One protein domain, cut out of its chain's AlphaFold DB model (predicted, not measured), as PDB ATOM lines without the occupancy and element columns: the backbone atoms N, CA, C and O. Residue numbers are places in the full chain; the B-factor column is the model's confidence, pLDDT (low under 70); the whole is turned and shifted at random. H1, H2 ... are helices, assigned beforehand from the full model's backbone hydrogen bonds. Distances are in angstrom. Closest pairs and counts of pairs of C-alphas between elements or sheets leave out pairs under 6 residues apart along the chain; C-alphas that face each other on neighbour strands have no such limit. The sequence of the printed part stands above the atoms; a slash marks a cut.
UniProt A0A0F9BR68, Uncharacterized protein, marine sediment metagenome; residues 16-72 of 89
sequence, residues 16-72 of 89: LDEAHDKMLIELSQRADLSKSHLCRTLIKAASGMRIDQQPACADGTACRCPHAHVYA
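Overview. This is residues 16 to 72 of the 89 residues of an uncharacterized protein of marine sediment metagenome (UniProt A0A0F9BR68). What shape? H2 and H1 meet near their ends as an L; the long link, residues 51 to 65, folds back beside H2. Made of what? The 57 printed residues, class all helix, hold H1, H2 and H3 in order; they are only just compact, close to loose, with a radius of gyration of the C-alphas of 12.1 A and spans of 30 by 22 by 17 A.

Along the chain. Longest helix? H2, residues 35 to 50, runs 22.2 A from C-alpha 35 at (-38.912, 54.598, -29.481). The others? H1, residues 18 to 30, runs 18.6 A; H3, residues 66 to 69, ends at C-alpha 69, (-34.917, 28.528, -30.901).

Arrangement. Which helices touch? H1 touches H2 with residues 24 to 28 alone, about perpendicular at 81 degrees; the closest C-alphas, of Ser 28 and Lys 35, are 5.6 A apart. H3 is apart from both. The backbones? Every O i to N i+4 pair in H1 and H2 is within hydrogen-bond range.

Size, cuts and confidence. How large? The farthest C-alphas, of Glu 18 and Pro 66, are 32.1 A apart. Low confidence? Residues 53 and 55 to 72 have pLDDT under 70.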
ATOM      1  N   LEU A  16     -48.852  51.781 -22.333       88.69
ATOM      2  CA  LEU A  16     -47.812  51.198 -21.494       88.69
ATOM      3  C   LEU A  16     -48.006  51.727 -20.078       88.69
ATOM      4  O   LEU A  16     -48.407  52.879 -19.902       88.69
ATOM      5  N   ASP A  17     -47.714  50.898 -19.082       95.56
ATOM      6  CA  ASP A  17     -47.508  51.412 -17.733       95.56
ATOM      7  C   ASP A  17     -46.163  52.158 -17.641       95.56
ATOM      8  O   ASP A  17     -45.331  52.136 -18.555       95.56
ATOM      9  N   GLU A  18     -45.958  52.844 -16.522       95.12
ATOM     10  CA  GLU A  18     -44.776  53.678 -16.304       95.12
ATOM     11  C   GLU A  18     -43.469  52.864 -16.298       95.12
ATOM     12  O   GLU A  18     -42.447  53.311 -16.824       95.12
ATOM     13  N   ALA A  19     -43.502  51.639 -15.761       93.88
ATOM     14  CA  ALA A  19     -42.333  50.768 -15.692       93.88
ATOM     15  C   ALA A  19     -41.883  50.312 -17.091       93.88
ATOM     16  O   ALA A  19     -40.694  50.381 -17.422       93.88
ATOM     17  N   HIS A  20     -42.829  49.896 -17.935       89.31
ATOM     18  CA  HIS A  20     -42.559  49.489 -19.309       89.31
ATOM     19  C   HIS A  20     -42.157  50.675 -20.188       89.31
ATOM     20  O   HIS A  20     -41.275  50.516 -21.036       89.31
ATOM     21  N   ASP A  21     -42.734  51.866 -19.989       92.81
ATOM     22  CA  ASP A  21     -42.315  53.049 -20.749       92.81
ATOM     23  C   ASP A  21     -40.868  53.446 -20.426       92.81
ATOM     24  O   ASP A  21     -40.079  53.709 -21.341       92.81
ATOM     25  N   LYS A  22     -40.480  53.397 -19.144       94.06
ATOM     26  CA  LYS A  22     -39.098  53.638 -18.714       94.06
ATOM     27  C   LYS A  22     -38.133  52.625 -19.327       94.06
ATOM     28  O   LYS A  22     -37.116  53.016 -19.900       94.06
ATOM     29  N   MET A  23     -38.479  51.339 -19.282       91.31
ATOM     30  CA  MET A  23     -37.676  50.280 -19.900       91.31
ATOM     31  C   MET A  23     -37.516  50.499 -21.412       91.31
ATOM     32  O   MET A  23     -36.418  50.361 -21.953       91.31
ATOM     33  N   LEU A  24     -38.590  50.895 -22.100       90.19
ATOM     34  CA  LEU A  24     -38.554  51.195 -23.529       90.19
ATOM     35  C   LEU A  24     -37.629  52.383 -23.843       90.19
ATOM     36  O   LEU A  24     -36.907  52.342 -24.841       90.19
ATOM     37  N   ILE A  25     -37.632  53.426 -23.007       92.75
ATOM     38  CA  ILE A  25     -36.719  54.570 -23.142       92.75
ATOM     39  C   ILE A  25     -35.266  54.108 -22.996       92.75
ATOM     40  O   ILE A  25     -34.454  54.398 -23.876       92.75
ATOM     41  N   GLU A  26     -34.947  53.346 -21.950       92.88
ATOM     42  CA  GLU A  26     -33.588  52.844 -21.708       92.88
ATOM     43  C   GLU A  26     -33.082  51.974 -22.868       92.88
ATOM     44  O   GLU A  26     -31.956  52.146 -23.337       92.88
ATOM     45  N   LEU A  27     -33.924  51.076 -23.389       88.38
ATOM     46  CA  LEU A  27     -33.584  50.247 -24.546       88.38
ATOM     47  C   LEU A  27     -33.383  51.081 -25.815       88.38
ATOM     48  O   LEU A  27     -32.460  50.811 -26.583       88.38
ATOM     49  N   SER A  28     -34.211  52.107 -26.023       91.88
ATOM     50  CA  SER A  28     -34.094  52.998 -27.183       91.88
ATOM     51  C   SER A  28     -32.770  53.766 -27.181       91.88
ATOM     52  O   SER A  28     -32.125  53.875 -28.220       91.88
ATOM     53  N   GLN A  29     -32.319  54.200 -26.000       92.44
ATOM     54  CA  GLN A  29     -31.035  54.875 -25.821       92.44
ATOM     55  C   GLN A  29     -29.858  53.923 -26.046       92.44
ATOM     56  O   GLN A  29     -28.913  54.275 -26.743       92.44
ATOM     57  N   ARG A  30     -29.918  52.700 -25.500       89.88
ATOM     58  CA  ARG A  30     -28.851  51.696 -25.669       89.88
ATOM     59  C   ARG A  30     -28.670  51.251 -27.117       89.88
ATOM     60  O   ARG A  30     -27.549  50.966 -27.521       89.88
ATOM     61  N   ALA A  31     -29.764  51.157 -27.868       85.56
ATOM     62  CA  ALA A  31     -29.750  50.722 -29.261       85.56
ATOM     63  C   ALA A  31     -29.520  51.865 -30.264       85.56
ATOM     64  O   ALA A  31     -29.433  51.589 -31.455       85.56
ATOM     65  N   ASP A  32     -29.465  53.121 -29.806       91.12
ATOM     66  CA  ASP A  32     -29.443  54.323 -30.654       91.12
ATOM     67  C   ASP A  32     -30.597  54.355 -31.683       91.12
ATOM     68  O   ASP A  32     -30.437  54.624 -32.874       91.12
ATOM     69  N   LEU A  33     -31.808  54.027 -31.221       88.69
ATOM     70  CA  LEU A  33     -33.019  53.980 -32.041       88.69
ATOM     71  C   LEU A  33     -34.113  54.862 -31.444       88.69
ATOM     72  O   LEU A  33     -34.290  54.953 -30.236       88.69
ATOM     73  N   SER A  34     -34.960  55.444 -32.298       91.62
ATOM     74  CA  SER A  34     -36.187  56.088 -31.805       91.62
ATOM     75  C   SER A  34     -37.138  55.061 -31.174       91.62
ATOM     76  O   SER A  34     -37.280  53.951 -31.696       91.62
ATOM     77  N   LYS A  35     -37.887  55.452 -30.127       89.31
ATOM     78  CA  LYS A  35     -38.912  54.598 -29.481       89.31
ATOM     79  C   LYS A  35     -39.853  53.952 -30.504       89.31
ATOM     80  O   LYS A  35     -40.094  52.751 -30.468       89.31
ATOM     81  N   SER A  36     -40.336  54.726 -31.481       89.00
ATOM     82  CA  SER A  36     -41.230  54.214 -32.527       89.00
ATOM     83  C   SER A  36     -40.554  53.235 -33.488       89.00
ATOM     84  O   SER A  36     -41.233  52.389 -34.069       89.00
ATOM     85  N   HIS A  37     -39.249  53.367 -33.741       88.50
ATOM     86  CA  HIS A  37     -38.505  52.371 -34.514       88.50
ATOM     87  C   HIS A  37     -38.360  51.088 -33.699       88.50
ATOM     88  O   HIS A  37     -38.755  50.031 -34.181       88.50
ATOM     89  N   LEU A  38     -37.908  51.199 -32.448       88.75
ATOM     90  CA  LEU A  38     -37.727  50.063 -31.553       88.75
ATOM     91  C   LEU A  38     -39.030  49.272 -31.356       88.75
ATOM     92  O   LEU A  38     -39.033  48.061 -31.548       88.75
ATOM     93  N   CYS A  39     -40.163  49.937 -31.095       88.56
ATOM     94  CA  CYS A  39     -41.460  49.258 -30.991       88.56
ATOM     95  C   CYS A  39     -41.818  48.469 -32.255       88.56
ATOM     96  O   CYS A  39     -42.321  47.354 -32.163       88.56
ATOM     97  N   ARG A  40     -41.554  49.018 -33.449       87.38
ATOM     98  CA  ARG A  40     -41.814  48.306 -34.711       87.38
ATOM     99  C   ARG A  40     -40.925  47.074 -34.851       87.38
ATOM    100  O   ARG A  40     -41.419  46.035 -35.280       87.38
ATOM    101  N   THR A  41     -39.655  47.179 -34.469       85.62
ATOM    102  CA  THR A  41     -38.718  46.049 -34.464       85.62
ATOM    103  C   THR A  41     -39.177  44.958 -33.502       85.62
ATOM    104  O   THR A  41     -39.270  43.802 -33.907       85.62
ATOM    105  N   LEU A  42     -39.569  45.323 -32.278       84.12
ATOM    106  CA  LEU A  42     -40.058  44.380 -31.270       84.12
ATOM    107  C   LEU A  42     -41.358  43.690 -31.700       84.12
ATOM    108  O   LEU A  42     -41.472  42.475 -31.573       84.12
ATOM    109  N   ILE A  43     -42.316  44.429 -32.269       85.19
ATOM    110  CA  ILE A  43     -43.560  43.848 -32.803       85.19
ATOM    111  C   ILE A  43     -43.247  42.865 -33.938       85.19
ATOM    112  O   ILE A  43     -43.806  41.770 -33.977       85.19
ATOM    113  N   LYS A  44     -42.333  43.229 -34.846       83.56
ATOM    114  CA  LYS A  44     -41.920  42.357 -35.950       83.56
ATOM    115  C   LYS A  44     -41.228  41.090 -35.438       83.56
ATOM    116  O   LYS A  44     -41.555  40.006 -35.907       83.56
ATOM    117  N   ALA A  45     -40.326  41.218 -34.467       78.94
ATOM    118  CA  ALA A  45     -39.646  40.090 -33.837       78.94
ATOM    119  C   ALA A  45     -40.632  39.170 -33.102       78.94
ATOM    120  O   ALA A  45     -40.584  37.954 -33.272       78.94
ATOM    121  N   ALA A  46     -41.582  39.733 -32.348       78.31
ATOM    122  CA  ALA A  46     -42.628  38.970 -31.672       78.31
ATOM    123  C   ALA A  46     -43.541  38.233 -32.664       78.31
ATOM    124  O   ALA A  46     -43.893  37.077 -32.431       78.31
ATOM    125  N   SER A  47     -43.894  38.873 -33.783       80.69
ATOM    126  CA  SER A  47     -44.635  38.233 -34.873       80.69
ATOM    127  C   SER A  47     -43.842  37.075 -35.481       80.69
ATOM    128  O   SER A  47     -44.381  35.979 -35.596       80.69
ATOM    129  N   GLY A  48     -42.560  37.288 -35.795       73.88
ATOM    130  CA  GLY A  48     -41.678  36.253 -36.345       73.88
ATOM    131  C   GLY A  48     -41.488  35.066 -35.398       73.88
ATOM    132  O   GLY A  48     -41.518  33.919 -35.830       73.88
ATOM    133  N   MET A  49     -41.398  35.313 -34.090       72.69
ATOM    134  CA  MET A  49     -41.341  34.246 -33.086       72.69
ATOM    135  C   MET A  49     -42.647  33.455 -32.988       72.69
ATOM    136  O   MET A  49     -42.619  32.228 -32.960       72.69
ATOM    137  N   ARG A  50     -43.791  34.145 -32.906       71.31
ATOM    138  CA  ARG A  50     -45.085  33.500 -32.631       71.31
ATOM    139  C   ARG A  50     -45.704  32.831 -33.853       71.31
ATOM    140  O   ARG A  50     -46.410  31.844 -33.685       71.31
ATOM    141  N   ILE A  51     -45.497  33.393 -35.041       74.94
ATOM    142  CA  ILE A  51     -46.128  32.933 -36.282       74.94
ATOM    143  C   ILE A  51     -45.140  32.093 -37.087       74.94
ATOM    144  O   ILE A  51     -45.449  30.959 -37.441       74.94
ATOM    145  N   ASP A  52     -43.939  32.625 -37.316       71.69
ATOM    146  CA  ASP A  52     -42.972  32.036 -38.249       71.69
ATOM    147  C   ASP A  52     -41.959  31.101 -37.563       71.69
ATOM    148  O   ASP A  52     -41.154  30.465 -38.241       71.69
ATOM    149  N   GLN A  53     -41.983  31.014 -36.224       69.69
ATOM    150  CA  GLN A  53     -41.014  30.280 -35.391       69.69
ATOM    151  C   GLN A  53     -39.552  30.688 -35.655       69.69
ATOM    152  O   GLN A  53     -38.622  29.895 -35.503       69.69
ATOM    153  N   GLN A  54     -39.337  31.949 -36.033       71.38
ATOM    154  CA  GLN A  54     -38.019  32.519 -36.291       71.38
ATOM    155  C   GLN A  54     -37.660  33.518 -35.188       71.38
ATOM    156  O   GLN A  54     -38.123  34.663 -35.220       71.38
ATOM    157  N   PRO A  55     -36.850  33.120 -34.191       67.31
ATOM    158  CA  PRO A  55     -36.424  34.042 -33.154       67.31
ATOM    159  C   PRO A  55     -35.513  35.128 -33.713       67.31
ATOM    160  O   PRO A  55     -34.604  34.879 -34.507       67.31
ATOM    161  N   ALA A  56     -35.748  36.352 -33.250       67.31
ATOM    162  CA  ALA A  56     -34.946  37.518 -33.574       67.31
ATOM    163  C   ALA A  56     -34.487  38.205 -32.284       67.31
ATOM    164  O   ALA A  56     -35.213  38.230 -31.289       67.31
ATOM    165  N   CYS A  57     -33.274  38.750 -32.302       68.62
ATOM    166  CA  CYS A  57     -32.758  39.582 -31.222       68.62
ATOM    167  C   CYS A  57     -33.521  40.921 -31.154       68.62
ATOM    168  O   CYS A  57     -34.286  41.269 -32.055       68.62
ATOM    169  N   ALA A  58     -33.320  41.692 -30.079       59.97
ATOM    170  CA  ALA A  58     -34.011  42.974 -29.865       59.97
ATOM    171  C   ALA A  58     -33.747  44.016 -30.975       59.97
ATOM    172  O   ALA A  58     -34.548  44.926 -31.184       59.97
ATOM    173  N   ASP A  59     -32.647  43.856 -31.706       59.88
ATOM    174  CA  ASP A  59     -32.259  44.646 -32.876       59.88
ATOM    175  C   ASP A  59     -32.898  44.154 -34.195       59.88
ATOM    176  O   ASP A  59     -32.736  44.778 -35.242       59.88
ATOM    177  N   GLY A  60     -33.659  43.057 -34.159       60.84
ATOM    178  CA  GLY A  60     -34.305  42.450 -35.320       60.84
ATOM    179  C   GLY A  60     -33.395  41.550 -36.158       60.84
ATOM    180  O   GLY A  60     -33.838  41.063 -37.201       60.84
ATOM    181  N   THR A  61     -32.150  41.312 -35.735       66.12
ATOM    182  CA  THR A  61     -31.272  40.325 -36.379       66.12
ATOM    183  C   THR A  61     -31.737  38.906 -36.065       66.12
ATOM    184  O   THR A  61     -32.353  38.660 -35.028       66.12
ATOM    185  N   ALA A  62     -31.464  37.956 -36.969       63.94
ATOM    186  CA  ALA A  62     -31.768  36.550 -36.716       63.94
ATOM    187  C   ALA A  62     -31.029  36.103 -35.451       63.94
ATOM    188  O   ALA A  62     -29.795  36.149 -35.400       63.94
ATOM    189  N   CYS A  63     -31.784  35.688 -34.433       69.38
ATOM    190  CA  CYS A  63     -31.178  35.179 -33.218       69.38
ATOM    191  C   CYS A  63     -30.450  33.884 -33.578       69.38
ATOM    192  O   CYS A  63     -30.993  33.046 -34.291       69.38
ATOM    193  N   ARG A  64     -29.201  33.751 -33.128       66.12
ATOM    194  CA  ARG A  64     -28.410  32.515 -33.251       66.12
ATOM    195  C   ARG A  64     -28.192  31.847 -31.896       66.12
ATOM    196  O   ARG A  64     -27.477  30.853 -31.806       66.12
ATOM    197  N   CYS A  65     -28.754  32.420 -30.830       60.19
ATOM    198  CA  CYS A  65     -28.596  31.891 -29.489       60.19
ATOM    199  C   CYS A  65     -29.495  30.658 -29.326       60.19
ATOM    200  O   CYS A  65     -30.712  30.767 -29.503       60.19
ATOM    201  N   PRO A  66     -28.941  29.498 -28.936       55.50
ATOM    202  CA  PRO A  66     -29.684  28.239 -28.886       55.50
ATOM    203  C   PRO A  66     -30.898  28.283 -27.941       55.50
ATOM    204  O   PRO A  66     -31.871  27.577 -28.181       55.50
ATOM    205  N   HIS A  67     -30.898  29.165 -26.930       53.81
ATOM    206  CA  HIS A  67     -32.015  29.339 -25.990       53.81
ATOM    207  C   HIS A  67     -33.268  30.011 -26.577       53.81
ATOM    208  O   HIS A  67     -34.316  29.966 -25.946       53.81
ATOM    209  N   ALA A  68     -33.181  30.646 -27.751       52.91
ATOM    210  CA  ALA A  68     -34.307  31.363 -28.357       52.91
ATOM    211  C   ALA A  68     -35.011  30.529 -29.437       52.91
ATOM    212  O   ALA A  68     -36.140  30.830 -29.812       52.91
ATOM    213  N   HIS A  69     -34.352  29.476 -29.933       52.78
ATOM    214  CA  HIS A  69     -34.917  28.528 -30.901       52.78
ATOM    215  C   HIS A  69     -35.749  27.425 -30.241       52.78
ATOM    216  O   HIS A  69     -36.523  26.750 -30.913       52.78
ATOM    217  N   VAL A  70     -35.597  27.247 -28.929       51.94
ATOM    218  CA  VAL A  70     -36.436  26.375 -28.115       51.94
ATOM    219  C   VAL A  70     -37.408  27.294 -27.395       51.94
ATOM    220  O   VAL A  70     -36.995  28.093 -26.566       51.94
ATOM    221  N   TYR A  71     -38.688  27.238 -27.742       49.97
ATOM    222  CA  TYR A  71     -39.772  27.873 -26.990       49.97
ATOM    223  C   TYR A  71     -39.562  27.593 -25.485       49.97
ATOM    224  O   TYR A  71     -39.777  26.465 -25.054       49.97
ATOM    225  N   ALA A  72     -39.078  28.551 -24.691       42.88
ATOM    226  CA  ALA A  72     -38.742  28.288 -23.291       42.88
ATOM    227  C   ALA A  72     -39.715  29.027 -22.361       42.88
ATOM    228  O   ALA A  72     -39.411  30.135 -21.917       42.88
TER     229      ALA A  72